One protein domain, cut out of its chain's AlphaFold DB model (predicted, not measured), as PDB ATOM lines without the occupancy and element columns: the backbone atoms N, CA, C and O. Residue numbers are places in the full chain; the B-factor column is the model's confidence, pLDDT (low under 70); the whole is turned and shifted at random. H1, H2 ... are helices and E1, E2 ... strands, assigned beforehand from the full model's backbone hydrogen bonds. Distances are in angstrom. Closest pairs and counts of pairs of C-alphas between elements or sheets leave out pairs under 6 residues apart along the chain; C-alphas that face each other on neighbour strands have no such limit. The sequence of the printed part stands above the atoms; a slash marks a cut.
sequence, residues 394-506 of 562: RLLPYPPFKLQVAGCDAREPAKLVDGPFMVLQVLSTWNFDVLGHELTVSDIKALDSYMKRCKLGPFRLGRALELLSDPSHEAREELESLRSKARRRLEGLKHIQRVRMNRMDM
ATOM      1  N   ARG A 394      57.043 -21.922  -2.404       97.06
ATOM      2  CA  ARG A 394      58.352 -22.586  -2.436       97.06
ATOM      3  C   ARG A 394      58.347 -24.078  -2.095       97.06
ATOM      4  O   ARG A 394      59.280 -24.785  -2.459       97.06
ATOM      5  N   LEU A 395      57.314 -24.574  -1.410       96.56
ATOM      6  CA  LEU A 395      57.204 -25.980  -1.001       96.56
ATOM      7  C   LEU A 395      56.375 -26.833  -1.979       96.56
ATOM      8  O   LEU A 395      56.169 -28.035  -1.744       96.56
ATOM      9  N   LEU A 396      55.873 -26.236  -3.066       97.31
ATOM     10  CA  LEU A 396      55.133 -26.957  -4.096       97.31
ATOM     11  C   LEU A 396      56.083 -27.837  -4.930       97.31
ATOM     12  O   LEU A 396      57.119 -27.371  -5.410       97.31
ATOM     13  N   PRO A 397      55.734 -29.118  -5.172       96.44
ATOM     14  CA  PRO A 397      56.570 -30.016  -5.970       96.44
ATOM     15  C   PRO A 397      56.456 -29.750  -7.485       96.44
ATOM     16  O   PRO A 397      57.165 -30.371  -8.280       96.44
ATOM     17  N   TYR A 398      55.577 -28.829  -7.880       97.31
ATOM     18  CA  TYR A 398      55.262 -28.395  -9.240       97.31
ATOM     19  C   TYR A 398      55.234 -26.858  -9.299       97.31
ATOM     20  O   TYR A 398      55.089 -26.225  -8.250       97.31
ATOM     21  N   PRO A 399      55.382 -26.242 -10.489       98.06
ATOM     22  CA  PRO A 399      55.283 -24.788 -10.629       98.06
ATOM     23  C   PRO A 399      53.892 -24.296 -10.216       98.06
ATOM     24  O   PRO A 399      52.920 -24.965 -10.566       98.06
ATOM     25  N   PRO A 400      53.749 -23.152  -9.528       98.31
ATOM     26  CA  PRO A 400      52.437 -22.590  -9.207       98.31
ATOM     27  C   PRO A 400      51.675 -22.177 -10.475       98.31
ATOM     28  O   PRO A 400      52.279 -21.845 -11.501       98.31
ATOM     29  N   PHE A 401      50.344 -22.181 -10.407       98.44
ATOM     30  CA  PHE A 401      49.492 -21.616 -11.451       98.44
ATOM     31  C   PHE A 401      49.406 -20.094 -11.279       98.44
ATOM     32  O   PHE A 401      49.370 -19.602 -10.154       98.44
ATOM     33  N   LYS A 402      49.404 -19.348 -12.388       98.00
ATOM     34  CA  LYS A 402      49.295 -17.883 -12.388       98.00
ATOM     35  C   LYS A 402      47.848 -17.504 -12.686       98.00
ATOM     36  O   LYS A 402      47.436 -17.601 -13.838       98.00
ATOM     37  N   LEU A 403      47.102 -17.105 -11.663       97.19
ATOM     38  CA  LEU A 403      45.710 -16.686 -11.798       97.19
ATOM     39  C   LEU A 403      45.638 -15.172 -12.026       97.19
ATOM     40  O   LEU A 403      46.198 -14.396 -11.247       97.19
ATOM     41  N   GLN A 404      44.959 -14.764 -13.095       95.56
ATOM     42  CA  GLN A 404      44.581 -13.369 -13.316       95.56
ATOM     43  C   GLN A 404      43.255 -13.126 -12.589       95.56
ATOM     44  O   GLN A 404      42.299 -13.860 -12.809       95.56
ATOM     45  N   VAL A 405      43.215 -12.146 -11.688       92.31
ATOM     46  CA  VAL A 405      42.002 -11.780 -10.939       92.31
ATOM     47  C   VAL A 405      41.358 -10.609 -11.682       92.31
ATOM     48  O   VAL A 405      42.019  -9.586 -11.872       92.31
ATOM     49  N   ALA A 406      40.121 -10.760 -12.171       81.88
ATOM     50  CA  ALA A 406      39.454  -9.676 -12.892       81.88
ATOM     51  C   ALA A 406      39.084  -8.522 -11.952       81.88
ATOM     52  O   ALA A 406      38.847  -8.710 -10.763       81.88
ATOM     53  N   GLY A 407      39.038  -7.309 -12.505       76.38
ATOM     54  CA  GLY A 407      38.741  -6.086 -11.751       76.38
ATOM     55  C   GLY A 407      39.968  -5.407 -11.143       76.38
ATOM     56  O   GLY A 407      39.869  -4.258 -10.723       76.38
ATOM     57  N   CYS A 408      41.128  -6.060 -11.165       66.06
ATOM     58  CA  CYS A 408      42.394  -5.395 -10.910       66.06
ATOM     59  C   CYS A 408      42.879  -4.710 -12.194       66.06
ATOM     60  O   CYS A 408      42.794  -5.291 -13.280       66.06
ATOM     61  N   ASP A 409      43.394  -3.481 -12.079       77.62
ATOM     62  CA  ASP A 409      44.056  -2.791 -13.188       77.62
ATOM     63  C   ASP A 409      45.034  -3.754 -13.871       77.62
ATOM     64  O   ASP A 409      45.724  -4.510 -13.187       77.62
ATOM     65  N   ALA A 410      45.174  -3.696 -15.201       79.69
ATOM     66  CA  ALA A 410      46.089  -4.552 -15.982       79.69
ATOM     67  C   ALA A 410      47.573  -4.499 -15.530       79.69
ATOM     68  O   ALA A 410      48.439  -5.153 -16.109       79.69
ATOM     69  N   ARG A 411      47.874  -3.686 -14.513       86.56
ATOM     70  CA  ARG A 411      49.154  -3.544 -13.826       86.56
ATOM     71  C   ARG A 411      49.326  -4.490 -12.637       86.56
ATOM     72  O   ARG A 411      50.465  -4.662 -12.204       86.56
ATOM     73  N   GLU A 412      48.265  -5.078 -12.085       88.38
ATOM     74  CA  GLU A 412      48.423  -5.992 -10.957       88.38
ATOM     75  C   GLU A 412      49.049  -7.324 -11.393       88.38
ATOM     76  O   GLU A 412      48.633  -7.931 -12.384       88.38
ATOM     77  N   PRO A 413      50.062  -7.812 -10.657       93.25
ATOM     78  CA  PRO A 413      50.704  -9.073 -10.975       93.25
ATOM     79  C   PRO A 413      49.747 -10.244 -10.723       93.25
ATOM     80  O   PRO A 413      49.063 -10.305  -9.698       93.25
ATOM     81  N   ALA A 414      49.749 -11.213 -11.642       96.06
ATOM     82  CA  ALA A 414      49.007 -12.462 -11.483       96.06
ATOM     83  C   ALA A 414      49.361 -13.150 -10.151       96.06
ATOM     84  O   ALA A 414      50.538 -13.260  -9.798       96.06
ATOM     85  N   LYS A 415      48.351 -13.651  -9.436       97.25
ATOM     86  CA  LYS A 415      48.535 -14.330  -8.147       97.25
ATOM     87  C   LYS A 415      49.040 -15.756  -8.365       97.25
ATOM     88  O   LYS A 415      48.531 -16.476  -9.228       97.25
ATOM     89  N   LEU A 416      50.018 -16.183  -7.566       98.25
ATOM     90  CA  LEU A 416      50.515 -17.557  -7.576       98.25
ATOM     91  C   LEU A 416      49.622 -18.447  -6.704       98.25
ATOM     92  O   LEU A 416      49.490 -18.227  -5.501       98.25
ATOM     93  N   VAL A 417      49.018 -19.469  -7.309       98.38
ATOM     94  CA  VAL A 417      48.108 -20.399  -6.627       98.38
ATOM     95  C   VAL A 417      48.533 -21.858  -6.811       98.38
ATOM     96  O   VAL A 417      49.161 -22.239  -7.803       98.38
ATOM     97  N   ASP A 418      48.178 -22.699  -5.841       98.50
ATOM     98  CA  ASP A 418      48.274 -24.158  -5.936       98.50
ATOM     99  C   ASP A 418      47.161 -24.662  -6.874       98.50
ATOM    100  O   ASP A 418      46.001 -24.793  -6.478       98.50
ATOM    101  N   GLY A 419      47.515 -24.891  -8.143       98.31
ATOM    102  CA  GLY A 419      46.565 -25.277  -9.190       98.31
ATOM    103  C   GLY A 419      45.769 -26.548  -8.861       98.31
ATOM    104  O   GLY A 419      44.539 -26.499  -8.922       98.31
ATOM    105  N   PRO A 420      46.405 -27.672  -8.465       98.50
ATOM    106  CA  PRO A 420      45.686 -28.867  -8.029       98.50
ATOM    107  C   PRO A 420      44.723 -28.620  -6.876       98.50
ATOM    108  O   PRO A 420      43.606 -29.131  -6.913       98.50
ATOM    109  N   PHE A 421      45.130 -27.845  -5.867       98.62
ATOM    110  CA  PHE A 421      44.239 -27.516  -4.759       98.62
ATOM    111  C   PHE A 421      43.005 -26.752  -5.247       98.62
ATOM    112  O   PHE A 421      41.890 -27.124  -4.893       98.62
ATOM    113  N   MET A 422      43.201 -25.745  -6.105       98.50
ATOM    114  CA  MET A 422      42.118 -24.940  -6.676       98.50
ATOM    115  C   MET A 422      41.132 -25.795  -7.485       98.50
ATOM    116  O   MET A 422      39.937 -25.755  -7.211       98.50
ATOM    117  N   VAL A 423      41.614 -26.637  -8.411       98.62
ATOM    118  CA  VAL A 423      40.753 -27.545  -9.204       98.62
ATOM    119  C   VAL A 423      39.949 -28.479  -8.301       98.62
ATOM    120  O   VAL A 423      38.744 -28.640  -8.479       98.62
ATOM    121  N   LEU A 424      40.611 -29.106  -7.324       98.62
ATOM    122  CA  LEU A 424      39.964 -30.049  -6.415       98.62
ATOM    123  C   LEU A 424      38.925 -29.362  -5.525       98.62
ATOM    124  O   LEU A 424      37.860 -29.934  -5.296       98.62
ATOM    125  N   GLN A 425      39.217 -28.148  -5.053       98.44
ATOM    126  CA  GLN A 425      38.276 -27.346  -4.281       98.44
ATOM    127  C   GLN A 425      37.039 -27.016  -5.116       98.44
ATOM    128  O   GLN A 425      35.948 -27.387  -4.690       98.44
ATOM    129  N   VAL A 426      37.208 -26.441  -6.313       98.50
ATOM    130  CA  VAL A 426      36.097 -26.085  -7.215       98.50
ATOM    131  C   VAL A 426      35.239 -27.309  -7.547       98.50
ATOM    132  O   VAL A 426      34.025 -27.246  -7.408       98.50
ATOM    133  N   LEU A 427      35.830 -28.462  -7.890       98.44
ATOM    134  CA  LEU A 427      35.056 -29.690  -8.148       98.44
ATOM    135  C   LEU A 427      34.294 -30.181  -6.910       98.44
ATOM    136  O   LEU A 427      33.161 -30.652  -7.009       98.44
ATOM    137  N   SER A 428      34.912 -30.098  -5.730       97.75
ATOM    138  CA  SER A 428      34.283 -30.574  -4.498       97.75
ATOM    139  C   SER A 428      33.097 -29.702  -4.071       97.75
ATOM    140  O   SER A 428      32.024 -30.233  -3.780       97.75
ATOM    141  N   THR A 429      33.264 -28.377  -4.088       97.81
ATOM    142  CA  THR A 429      32.267 -27.409  -3.607       97.81
ATOM    143  C   THR A 429      31.307 -26.949  -4.693       97.81
ATOM    144  O   THR A 429      30.240 -26.439  -4.374       97.81
ATOM    145  N   TRP A 430      31.670 -27.138  -5.964       97.69
ATOM    146  CA  TRP A 430      30.998 -26.552  -7.124       97.69
ATOM    147  C   TRP A 430      30.909 -25.020  -7.076       97.69
ATOM    148  O   TRP A 430      29.979 -24.427  -7.613       97.69
ATOM    149  N   ASN A 431      31.874 -24.378  -6.410       97.62
ATOM    150  CA  ASN A 431      31.987 -22.926  -6.353       97.62
ATOM    151  C   ASN A 431      33.110 -22.456  -7.285       97.62
ATOM    152  O   ASN A 431      34.274 -22.779  -7.048       97.62
ATOM    153  N   PHE A 432      32.746 -21.706  -8.325       97.69
ATOM    154  CA  PHE A 432      33.669 -21.162  -9.325       97.69
ATOM    155  C   PHE A 432      34.174 -19.755  -8.976       97.69
ATOM    156  O   PHE A 432      35.009 -19.229  -9.705       97.69
ATOM    157  N   ASP A 433      33.727 -19.161  -7.867       97.50
ATOM    158  CA  ASP A 433      34.294 -17.921  -7.337       97.50
ATOM    159  C   ASP A 433      35.577 -18.223  -6.545       97.50
ATOM    160  O   ASP A 433      35.556 -18.850  -5.478       97.50
ATOM    161  N   VAL A 434      36.713 -17.794  -7.094       96.88
ATOM    162  CA  VAL A 434      38.040 -17.975  -6.512       96.88
ATOM    163  C   VAL A 434      38.699 -16.615  -6.318       96.88
ATOM    164  O   VAL A 434      39.044 -15.935  -7.276       96.88
ATOM    165  N   LEU A 435      38.944 -16.249  -5.053       95.88
ATOM    166  CA  LEU A 435      39.508 -14.948  -4.657       95.88
ATOM    167  C   LEU A 435      38.635 -13.743  -5.066       95.88
ATOM    168  O   LEU A 435      39.173 -12.670  -5.327       95.88
ATOM    169  N   GLY A 436      37.306 -13.905  -5.093       94.31
ATOM    170  CA  GLY A 436      36.373 -12.856  -5.522       94.31
ATOM    171  C   GLY A 436      36.288 -12.708  -7.042       94.31
ATOM    172  O   GLY A 436      35.791 -11.695  -7.528       94.31
ATOM    173  N   HIS A 437      36.817 -13.684  -7.785       94.31
ATOM    174  CA  HIS A 437      36.803 -13.744  -9.240       94.31
ATOM    175  C   HIS A 437      36.117 -15.029  -9.693       94.31
ATOM    176  O   HIS A 437      36.595 -16.132  -9.418       94.31
ATOM    177  N   GLU A 438      35.006 -14.887 -10.412       97.00
ATOM    178  CA  GLU A 438      34.332 -16.014 -11.047       97.00
ATOM    179  C   GLU A 438      35.179 -16.533 -12.214       97.00
ATOM    180  O   GLU A 438      35.481 -15.806 -13.163       97.00
ATOM    181  N   LEU A 439      35.589 -17.802 -12.137       97.31
ATOM    182  CA  LEU A 439      36.433 -18.424 -13.151       97.31
ATOM    183  C   LEU A 439      35.737 -18.417 -14.515       97.31
ATOM    184  O   LEU A 439      34.735 -19.098 -14.734       97.31
ATOM    185  N   THR A 440      36.328 -17.702 -15.468       96.75
ATOM    186  CA  THR A 440      35.833 -17.661 -16.844       96.75
ATOM    187  C   THR A 440      36.159 -18.958 -17.586       96.75
ATOM    188  O   THR A 440      37.047 -19.728 -17.210       96.75
ATOM    189  N   VAL A 441      35.513 -19.182 -18.734       96.88
ATOM    190  CA  VAL A 441      35.846 -20.307 -19.628       96.88
ATOM    191  C   VAL A 441      37.321 -20.269 -20.063       96.88
ATOM    192  O   VAL A 441      37.947 -21.316 -20.241       96.88
ATOM    193  N   SER A 442      37.898 -19.071 -20.212       96.88
ATOM    194  CA  SER A 442      39.321 -18.897 -20.523       96.88
ATOM    195  C   SER A 442      40.210 -19.361 -19.366       96.88
ATOM    196  O   SER A 442      41.156 -20.122 -19.586       96.88
ATOM    197  N   ASP A 443      39.864 -18.985 -18.131       97.56
ATOM    198  CA  ASP A 443      40.589 -19.402 -16.924       97.56
ATOM    199  C   ASP A 443      40.560 -20.924 -16.761       97.56
ATOM    200  O   ASP A 443      41.593 -21.551 -16.518       97.56
ATOM    201  N   ILE A 444      39.392 -21.533 -16.982       98.44
ATOM    202  CA  ILE A 444      39.195 -22.985 -16.927       98.44
ATOM    203  C   ILE A 444      40.073 -23.702 -17.959       98.44
ATOM    204  O   ILE A 444      40.796 -24.640 -17.610       98.44
ATOM    205  N   LYS A 445      40.094 -23.235 -19.215       98.19
ATOM    206  CA  LYS A 445      40.955 -23.805 -20.267       98.19
ATOM    207  C   LYS A 445      42.442 -23.657 -19.941       98.19
ATOM    208  O   LYS A 445      43.222 -24.592 -20.166       98.19
ATOM    209  N   ALA A 446      42.850 -22.505 -19.406       98.19
ATOM    210  CA  ALA A 446      44.227 -22.259 -18.988       98.19
ATOM    211  C   ALA A 446      44.639 -23.189 -17.835       98.19
ATOM    212  O   ALA A 446      45.740 -23.753 -17.854       98.19
ATOM    213  N   LEU A 447      43.745 -23.398 -16.869       98.38
ATOM    214  CA  LEU A 447      43.959 -24.276 -15.726       98.38
ATOM    215  C   LEU A 447      44.049 -25.750 -16.138       98.38
ATOM    216  O   LEU A 447      44.991 -26.437 -15.744       98.38
ATOM    217  N   ASP A 448      43.153 -26.227 -16.999       98.56
ATOM    218  CA  ASP A 448      43.183 -27.597 -17.524       98.56
ATOM    219  C   ASP A 448      44.455 -27.869 -18.341       98.56
ATOM    220  O   ASP A 448      45.100 -28.916 -18.188       98.56
ATOM    221  N   SER A 449      44.873 -26.895 -19.153       98.38
ATOM    222  CA  SER A 449      46.132 -26.946 -19.903       98.38
ATOM    223  C   SER A 449      47.340 -27.014 -18.967       98.38
ATOM    224  O   SER A 449      48.263 -27.801 -19.189       98.38
ATOM    225  N   TYR A 450      47.327 -26.230 -17.886       98.56
ATOM    226  CA  TYR A 450      48.349 -26.278 -16.844       98.56
ATOM    227  C   TYR A 450      48.396 -27.649 -16.148       98.56
ATOM    228  O   TYR A 450      49.483 -28.225 -16.025       98.56
ATOM    229  N   MET A 451      47.244 -28.204 -15.756       98.31
ATOM    230  CA  MET A 451      47.150 -29.514 -15.102       98.31
ATOM    231  C   MET A 451      47.671 -30.635 -16.007       98.31
ATOM    232  O   MET A 451      48.402 -31.517 -15.544       98.31
ATOM    233  N   LYS A 452      47.355 -30.574 -17.310       98.00
ATOM    234  CA  LYS A 452      47.864 -31.502 -18.331       98.00
ATOM    235  C   LYS A 452      49.380 -31.377 -18.495       98.00
ATOM    236  O   LYS A 452      50.083 -32.379 -18.388       98.00
ATOM    237  N   ARG A 453      49.896 -30.157 -18.682       97.94
ATOM    238  CA  ARG A 453      51.335 -29.884 -18.867       97.94
ATOM    239  C   ARG A 453      52.175 -30.355 -17.681       97.94
ATOM    240  O   ARG A 453      53.260 -30.893 -17.875       97.94
ATOM    241  N   CYS A 454      51.672 -30.175 -16.462       97.25
ATOM    242  CA  CYS A 454      52.377 -30.549 -15.238       97.25
ATOM    243  C   CYS A 454      52.099 -31.996 -14.783       97.25
ATOM    244  O   CYS A 454      52.611 -32.403 -13.742       97.25
ATOM    245  N   LYS A 455      51.302 -32.771 -15.539       97.62
ATOM    246  CA  LYS A 455      50.914 -34.161 -15.229       97.62
ATOM    247  C   LYS A 455      50.307 -34.319 -13.823       97.62
ATOM    248  O   LYS A 455      50.625 -35.254 -13.094       97.62
ATOM    249  N   LEU A 456      49.417 -33.403 -13.432       95.75
ATOM    250  CA  LEU A 456      48.878 -33.301 -12.061       95.75
ATOM    251  C   LEU A 456      47.613 -34.147 -11.820       95.75
ATOM    252  O   LEU A 456      46.799 -33.835 -10.951       95.75
ATOM    253  N   GLY A 457      47.458 -35.239 -12.570       94.12
ATOM    254  CA  GLY A 457      46.316 -36.153 -12.488       94.12
ATOM    255  C   GLY A 457      45.183 -35.828 -13.473       94.12
ATOM    256  O   GLY A 457      45.345 -34.944 -14.321       94.12
ATOM    257  N   PRO A 458      44.047 -36.545 -13.385       97.19
ATOM    258  CA  PRO A 458      42.975 -36.507 -14.386       97.19
ATOM    259  C   PRO A 458      41.892 -35.447 -14.132       97.19
ATOM    260  O   PRO A 458      41.037 -35.242 -14.981       97.19
ATOM    261  N   PHE A 459      41.905 -34.757 -12.989       98.19
ATOM    262  CA  PHE A 459      40.869 -33.778 -12.641       98.19
ATOM    263  C   PHE A 459      40.912 -32.565 -13.579       98.19
ATOM    264  O   PHE A 459      41.927 -31.863 -13.629       98.19
ATOM    265  N   ARG A 460      39.831 -32.340 -14.329       98.31
ATOM    266  CA  ARG A 460      39.679 -31.237 -15.288       98.31
ATOM    267  C   ARG A 460      38.335 -30.552 -15.079       98.31
ATOM    268  O   ARG A 460      37.320 -31.237 -14.968       98.31
ATOM    269  N   LEU A 461      38.339 -29.223 -15.014       98.44
ATOM    270  CA  LEU A 461      37.110 -28.440 -14.852       98.44
ATOM    271  C   LEU A 461      36.304 -28.406 -16.154       98.44
ATOM    272  O   LEU A 461      35.084 -28.503 -16.100       98.44
ATOM    273  N   GLY A 462      36.970 -28.363 -17.314       98.38
ATOM    274  CA  GLY A 462      36.316 -28.423 -18.621       98.38
ATOM    275  C   GLY A 462      35.491 -29.697 -18.795       98.38
ATOM    276  O   GLY A 462      34.305 -29.609 -19.092       98.38
ATOM    277  N   ARG A 463      36.065 -30.868 -18.472       98.19
ATOM    278  CA  ARG A 463      35.334 -32.152 -18.487       98.19
ATOM    279  C   ARG A 463      34.117 -32.133 -17.561       98.19
ATOM    280  O   ARG A 463      33.074 -32.665 -17.908       98.19
ATOM    281  N   ALA A 464      34.234 -31.519 -16.387       98.25
ATOM    282  CA  ALA A 464      33.118 -31.432 -15.450       98.25
ATOM    283  C   ALA A 464      31.977 -30.536 -15.978       98.25
ATOM    284  O   ALA A 464      30.812 -30.844 -15.748       98.25
ATOM    285  N   LEU A 465      32.299 -29.464 -16.714       98.25
ATOM    286  CA  LEU A 465      31.306 -28.620 -17.391       98.25
ATOM    287  C   LEU A 465      30.669 -29.306 -18.608       98.25
ATOM    288  O   LEU A 465      29.477 -29.124 -18.850       98.25
ATOM    289  N   GLU A 466      31.433 -30.113 -19.350       98.25
ATOM    290  CA  GLU A 466      30.901 -30.964 -20.425       98.25
ATOM    291  C   GLU A 466      29.873 -31.956 -19.868       98.25
ATOM    292  O   GLU A 466      28.747 -31.999 -20.354       98.25
ATOM    293  N   LEU A 467      30.222 -32.667 -18.787       98.19
ATOM    294  CA  LEU A 467      29.318 -33.597 -18.101       98.19
ATOM    295  C   LEU A 467      28.069 -32.911 -17.540       98.19
ATOM    296  O   LEU A 467      26.997 -33.500 -17.533       98.19
ATOM    297  N   LEU A 468      28.189 -31.664 -17.072       97.62
ATOM    298  CA  LEU A 468      27.037 -30.889 -16.605       97.62
ATOM    299  C   LEU A 468      26.085 -30.515 -17.753       97.62
ATOM    300  O   LEU A 468      24.876 -30.422 -17.543       97.62
ATOM    301  N   SER A 469      26.632 -30.251 -18.940       97.50
ATOM    302  CA  SER A 469      25.857 -29.825 -20.112       97.50
ATOM    303  C   SER A 469      25.121 -30.990 -20.779       97.50
ATOM    304  O   SER A 469      24.136 -30.771 -21.482       97.50
ATOM    305  N   ASP A 470      25.588 -32.219 -20.556       97.62
ATOM    306  CA  ASP A 470      24.963 -33.440 -21.046       97.62
ATOM    307  C   ASP A 470      23.772 -33.840 -20.143       97.62
ATOM    308  O   ASP A 470      23.939 -34.057 -18.938       97.62
ATOM    309  N   PRO A 471      22.538 -33.930 -20.680       96.69
ATOM    310  CA  PRO A 471      21.359 -34.258 -19.886       96.69
ATOM    311  C   PRO A 471      21.253 -35.745 -19.507       96.69
ATOM    312  O   PRO A 471      20.330 -36.096 -18.764       96.69
ATOM    313  N   SER A 472      22.135 -36.615 -20.013       98.06
ATOM    314  CA  SER A 472      22.097 -38.057 -19.761       98.06
ATOM    315  C   SER A 472      22.282 -38.408 -18.279       98.06
ATOM    316  O   SER A 472      22.933 -37.706 -17.502       98.06
ATOM    317  N   HIS A 473      21.680 -39.525 -17.867       97.06
ATOM    318  CA  HIS A 473      21.845 -40.053 -16.511       97.06
ATOM    319  C   HIS A 473      23.305 -40.450 -16.242       97.06
ATOM    320  O   HIS A 473      23.839 -40.140 -15.178       97.06
ATOM    321  N   GLU A 474      23.958 -41.065 -17.230       97.94
ATOM    322  CA  GLU A 474      25.359 -41.489 -17.160       97.94
ATOM    323  C   GLU A 474      26.301 -40.308 -16.900       97.94
ATOM    324  O   GLU A 474      27.142 -40.382 -16.006       97.94
ATOM    325  N   ALA A 475      26.110 -39.174 -17.587       97.88
ATOM    326  CA  ALA A 475      26.934 -37.988 -17.366       97.88
ATOM    327  C   ALA A 475      26.780 -37.415 -15.946       97.88
ATOM    328  O   ALA A 475      27.762 -36.980 -15.336       97.88
ATOM    329  N   ARG A 476      25.566 -37.454 -15.376       97.56
ATOM    330  CA  ARG A 476      25.313 -37.025 -13.987       97.56
ATOM    331  C   ARG A 476      25.992 -37.941 -12.976       97.56
ATOM    332  O   ARG A 476      26.569 -37.451 -12.003       97.56
ATOM    333  N   GLU A 477      25.939 -39.248 -13.202       97.44
ATOM    334  CA  GLU A 477      26.603 -40.237 -12.354       97.44
ATOM    335  C   GLU A 477      28.133 -40.108 -12.434       97.44
ATOM    336  O   GLU A 477      28.812 -40.067 -11.402       97.44
ATOM    337  N   GLU A 478      28.684 -39.943 -13.641       97.88
ATOM    338  CA  GLU A 478      30.113 -39.692 -13.849       97.88
ATOM    339  C   GLU A 478      30.548 -38.393 -13.158       97.88
ATOM    340  O   GLU A 478      31.590 -38.361 -12.490       97.88
ATOM    341  N   LEU A 479      29.739 -37.332 -13.248       98.06
ATOM    342  CA  LEU A 479      30.019 -36.068 -12.580       98.06
ATOM    343  C   LEU A 479      30.050 -36.228 -11.054       98.06
ATOM    344  O   LEU A 479      31.004 -35.781 -10.413       98.06
ATOM    345  N   GLU A 480      29.065 -36.899 -10.454       97.00
ATOM    346  CA  GLU A 480      29.050 -37.131  -9.003       97.00
ATOM    347  C   GLU A 480      30.214 -38.034  -8.556       97.00
ATOM    348  O   GLU A 480      30.842 -37.798  -7.512       97.00
ATOM    349  N   SER A 481      30.587 -39.016  -9.382       96.69
ATOM    350  CA  SER A 481      31.782 -39.840  -9.187       96.69
ATOM    351  C   SER A 481      33.059 -38.992  -9.208       96.69
ATOM    352  O   SER A 481      33.900 -39.105  -8.303       96.69
ATOM    353  N   LEU A 482      33.198 -38.080 -10.176       97.75
ATOM    354  CA  LEU A 482      34.323 -37.149 -10.291       97.75
ATOM    355  C   LEU A 482      34.417 -36.225  -9.068       97.75
ATOM    356  O   LEU A 482      35.500 -36.087  -8.486       97.75
ATOM    357  N   ARG A 483      33.292 -35.653  -8.620       97.81
ATOM    358  CA  ARG A 483      33.219 -34.794  -7.423       97.81
ATOM    359  C   ARG A 483      33.571 -35.558  -6.148       97.81
ATOM    360  O   ARG A 483      34.349 -35.080  -5.319       97.81
ATOM    361  N   SER A 484      33.085 -36.788  -6.013       93.19
ATOM    362  CA  SER A 484      33.417 -37.674  -4.894       93.19
ATOM    363  C   SER A 484      34.903 -38.046  -4.856       93.19
ATOM    364  O   SER A 484      35.527 -38.008  -3.791       93.19
ATOM    365  N   LYS A 485      35.508 -38.335  -6.016       94.44
ATOM    366  CA  LYS A 485      36.959 -38.547  -6.143       94.44
ATOM    367  C   LYS A 485      37.742 -37.275  -5.787       94.44
ATOM    368  O   LYS A 485      38.741 -37.368  -5.069       94.44
ATOM    369  N   ALA A 486      37.272 -36.100  -6.215       97.56
ATOM    370  CA  ALA A 486      37.899 -34.816  -5.909       97.56
ATOM    371  C   ALA A 486      37.896 -34.511  -4.400       97.56
ATOM    372  O   ALA A 486      38.948 -34.169  -3.861       97.56
ATOM    373  N   ARG A 487      36.776 -34.743  -3.692       96.38
ATOM    374  CA  ARG A 487      36.673 -34.603  -2.220       96.38
ATOM    375  C   ARG A 487      37.737 -35.424  -1.487       96.38
ATOM    376  O   ARG A 487      38.510 -34.885  -0.695       96.38
ATOM    377  N   ARG A 488      37.842 -36.721  -1.803       89.19
ATOM    378  CA  ARG A 488      38.852 -37.612  -1.197       89.19
ATOM    379  C   ARG A 488      40.277 -37.142  -1.491       89.19
ATOM    380  O   ARG A 488      41.140 -37.168  -0.612       89.19
ATOM    381  N   ARG A 489      40.536 -36.703  -2.727       95.25
ATOM    382  CA  ARG A 489      41.865 -36.237  -3.136       95.25
ATOM    383  C   ARG A 489      42.246 -34.913  -2.472       95.25
ATOM    384  O   ARG A 489      43.408 -34.766  -2.092       95.25
ATOM    385  N   LEU A 490      41.292 -34.001  -2.294       97.88
ATOM    386  CA  LEU A 490      41.488 -32.726  -1.607       97.88
ATOM    387  C   LEU A 490      41.905 -32.938  -0.147       97.88
ATOM    388  O   LEU A 490      42.881 -32.338   0.296       97.88
ATOM    389  N   GLU A 491      41.240 -33.841   0.576       90.88
ATOM    390  CA  GLU A 491      41.616 -34.176   1.959       90.88
ATOM    391  C   GLU A 491      43.022 -34.786   2.049       90.88
ATOM    392  O   GLU A 491      43.826 -34.403   2.904       90.88
ATOM    393  N   GLY A 492      43.374 -35.664   1.106       90.88
ATOM    394  CA  GLY A 492      44.738 -36.179   0.984       90.88
ATOM    395  C   GLY A 492      45.773 -35.072   0.749       90.88
ATOM    396  O   GLY A 492      46.833 -35.071   1.377       90.88
ATOM    397  N   LEU A 493      45.464 -34.101  -0.117       96.75
ATOM    398  CA  LEU A 493      46.348 -32.970  -0.409       96.75
ATOM    399  C   LEU A 493      46.516 -32.044   0.807       96.75
ATOM    400  O   LEU A 493      47.653 -31.717   1.155       96.75
ATOM    401  N   LYS A 494      45.425 -31.711   1.515       96.19
ATOM    402  CA  LYS A 494      45.452 -30.952   2.782       96.19
ATOM    403  C   LYS A 494      46.326 -31.638   3.832       96.19
ATOM    404  O   LYS A 494      47.112 -30.981   4.516       96.19
ATOM    405  N   HIS A 495      46.221 -32.963   3.960       92.31
ATOM    406  CA  HIS A 495      47.060 -33.731   4.879       92.31
ATOM    407  C   HIS A 495      48.549 -33.630   4.513       92.31
ATOM    408  O   HIS A 495      49.374 -33.355   5.385       92.31
ATOM    409  N   ILE A 496      48.897 -33.794   3.231       92.44
ATOM    410  CA  ILE A 496      50.283 -33.674   2.749       92.44
ATOM    411  C   ILE A 496      50.839 -32.272   3.023       92.44
ATOM    412  O   ILE A 496      51.956 -32.155   3.531       92.44
ATOM    413  N   GLN A 497      50.073 -31.222   2.718       96.69
ATOM    414  CA  GLN A 497      50.464 -29.836   2.984       96.69
ATOM    415  C   GLN A 497      50.715 -29.610   4.483       96.69
ATOM    416  O   GLN A 497      51.778 -29.119   4.852       96.69
ATOM    417  N   ARG A 498      49.813 -30.070   5.364       95.31
ATOM    418  CA  ARG A 498      49.987 -29.983   6.827       95.31
ATOM    419  C   ARG A 498      51.254 -30.687   7.309       95.31
ATOM    420  O   ARG A 498      52.014 -30.121   8.085       95.31
ATOM    421  N   VAL A 499      51.516 -31.903   6.829       89.25
ATOM    422  CA  VAL A 499      52.731 -32.655   7.190       89.25
ATOM    423  C   VAL A 499      53.995 -31.919   6.743       89.25
ATOM    424  O   VAL A 499      54.985 -31.932   7.468       89.25
ATOM    425  N   ARG A 500      53.982 -31.279   5.568       94.25
ATOM    426  CA  ARG A 500      55.122 -30.492   5.076       94.25
ATOM    427  C   ARG A 500      55.340 -29.217   5.882       94.25
ATOM    428  O   ARG A 500      56.487 -28.923   6.190       94.25
ATOM    429  N   MET A 501      54.274 -28.505   6.252       94.44
ATOM    430  CA  MET A 501      54.379 -27.319   7.111       94.44
ATOM    431  C   MET A 501      54.952 -27.680   8.483       94.44
ATOM    432  O   MET A 501      55.945 -27.099   8.894       94.44
ATOM    433  N   ASN A 502      54.451 -28.744   9.118       90.88
ATOM    434  CA  ASN A 502      54.960 -29.187  10.420       90.88
ATOM    435  C   ASN A 502      56.445 -29.598  10.399       90.88
ATOM    436  O   ASN A 502      57.082 -29.618  11.444       90.88
ATOM    437  N   ARG A 503      57.000 -29.979   9.239       91.25
ATOM    438  CA  ARG A 503      58.438 -30.274   9.108       91.25
ATOM    439  C   ARG A 503      59.305 -29.018   9.069       91.25
ATOM    440  O   ARG A 503      60.486 -29.135   9.344       91.25
ATOM    441  N   MET A 504      58.739 -27.871   8.699       87.12
ATOM    442  CA  MET A 504      59.442 -26.586   8.700       87.12
ATOM    443  C   MET A 504      59.507 -25.986  10.106       87.12
ATOM    444  O   MET A 504      60.503 -25.363  10.442       87.12
ATOM    445  N   ASP A 505      58.460 -26.189  10.913       85.44
ATOM    446  CA  ASP A 505      58.404 -25.681  12.291       85.44
ATOM    447  C   ASP A 505      59.304 -26.476  13.250       85.44
ATOM    448  O   ASP A 505      59.661 -25.994  14.324       85.44
ATOM    449  N   MET A 506      59.677 -27.703  12.871       78.00
ATOM    450  CA  MET A 506      60.698 -28.474  13.574       78.00
ATOM    451  C   MET A 506      62.054 -27.884  13.197       78.00
ATOM    452  O   MET A 506      62.626 -28.227  12.163       78.00
TER     453      MET A 506
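Overview. This is residues 394 to 506 of the 562 residues of the protein "Hypothetical protein" of Symbiodinium sp. CCMP2592 (UniProt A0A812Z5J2). A small strand hairpin, E1 and E2, and three short helices, H1, H2 and H3, make a body along one side of a long helix, H4, on which H1 packs. The printed part has 113 residues, mostly helix, in the order E1 E2 H1 H2 H3 H4. It is compact, radius of gyration of the C-alphas 15.3 A, spanning 50 by 37 by 25 A.

Arrangement. In the antiparallel hairpin of E1, residues 401 to 403, and E2, residues 415 to 417, find N 401 and O 417 within hydrogen-bond range, 2.9 A. H1, residues 419 to 429, touches residues 482 to 493 alone of H4, residues 473 to 505, at a steep tilt of 50 degrees; the closest C-alphas, Ser 428 and Arg 487, are 5.2 A apart. H2, residues 441 to 453, touches H1 with residues 447 to 451 alone, closest at C-alphas 447 and 419, 7.1 A. H3, residues 461 to 469, forms a helical hairpin with H4, closest at C-alphas 467 and 475, 5.1 A. Every O i to N i+4 pair is within hydrogen-bond range in H1, H2 and H3, and 28 of 29 in H4.

Along the chain. Find C-alpha 401 at (49.492, -21.616, -11.451), where E1 begins; H4 runs 48.7 A, ending at C-alpha 505 (58.404, -25.681, 12.291).

Size, cuts and confidence. The printed part has no cut; links E1 to E2 and H1 to H2 are long, and residue 408 is under pLDDT 70.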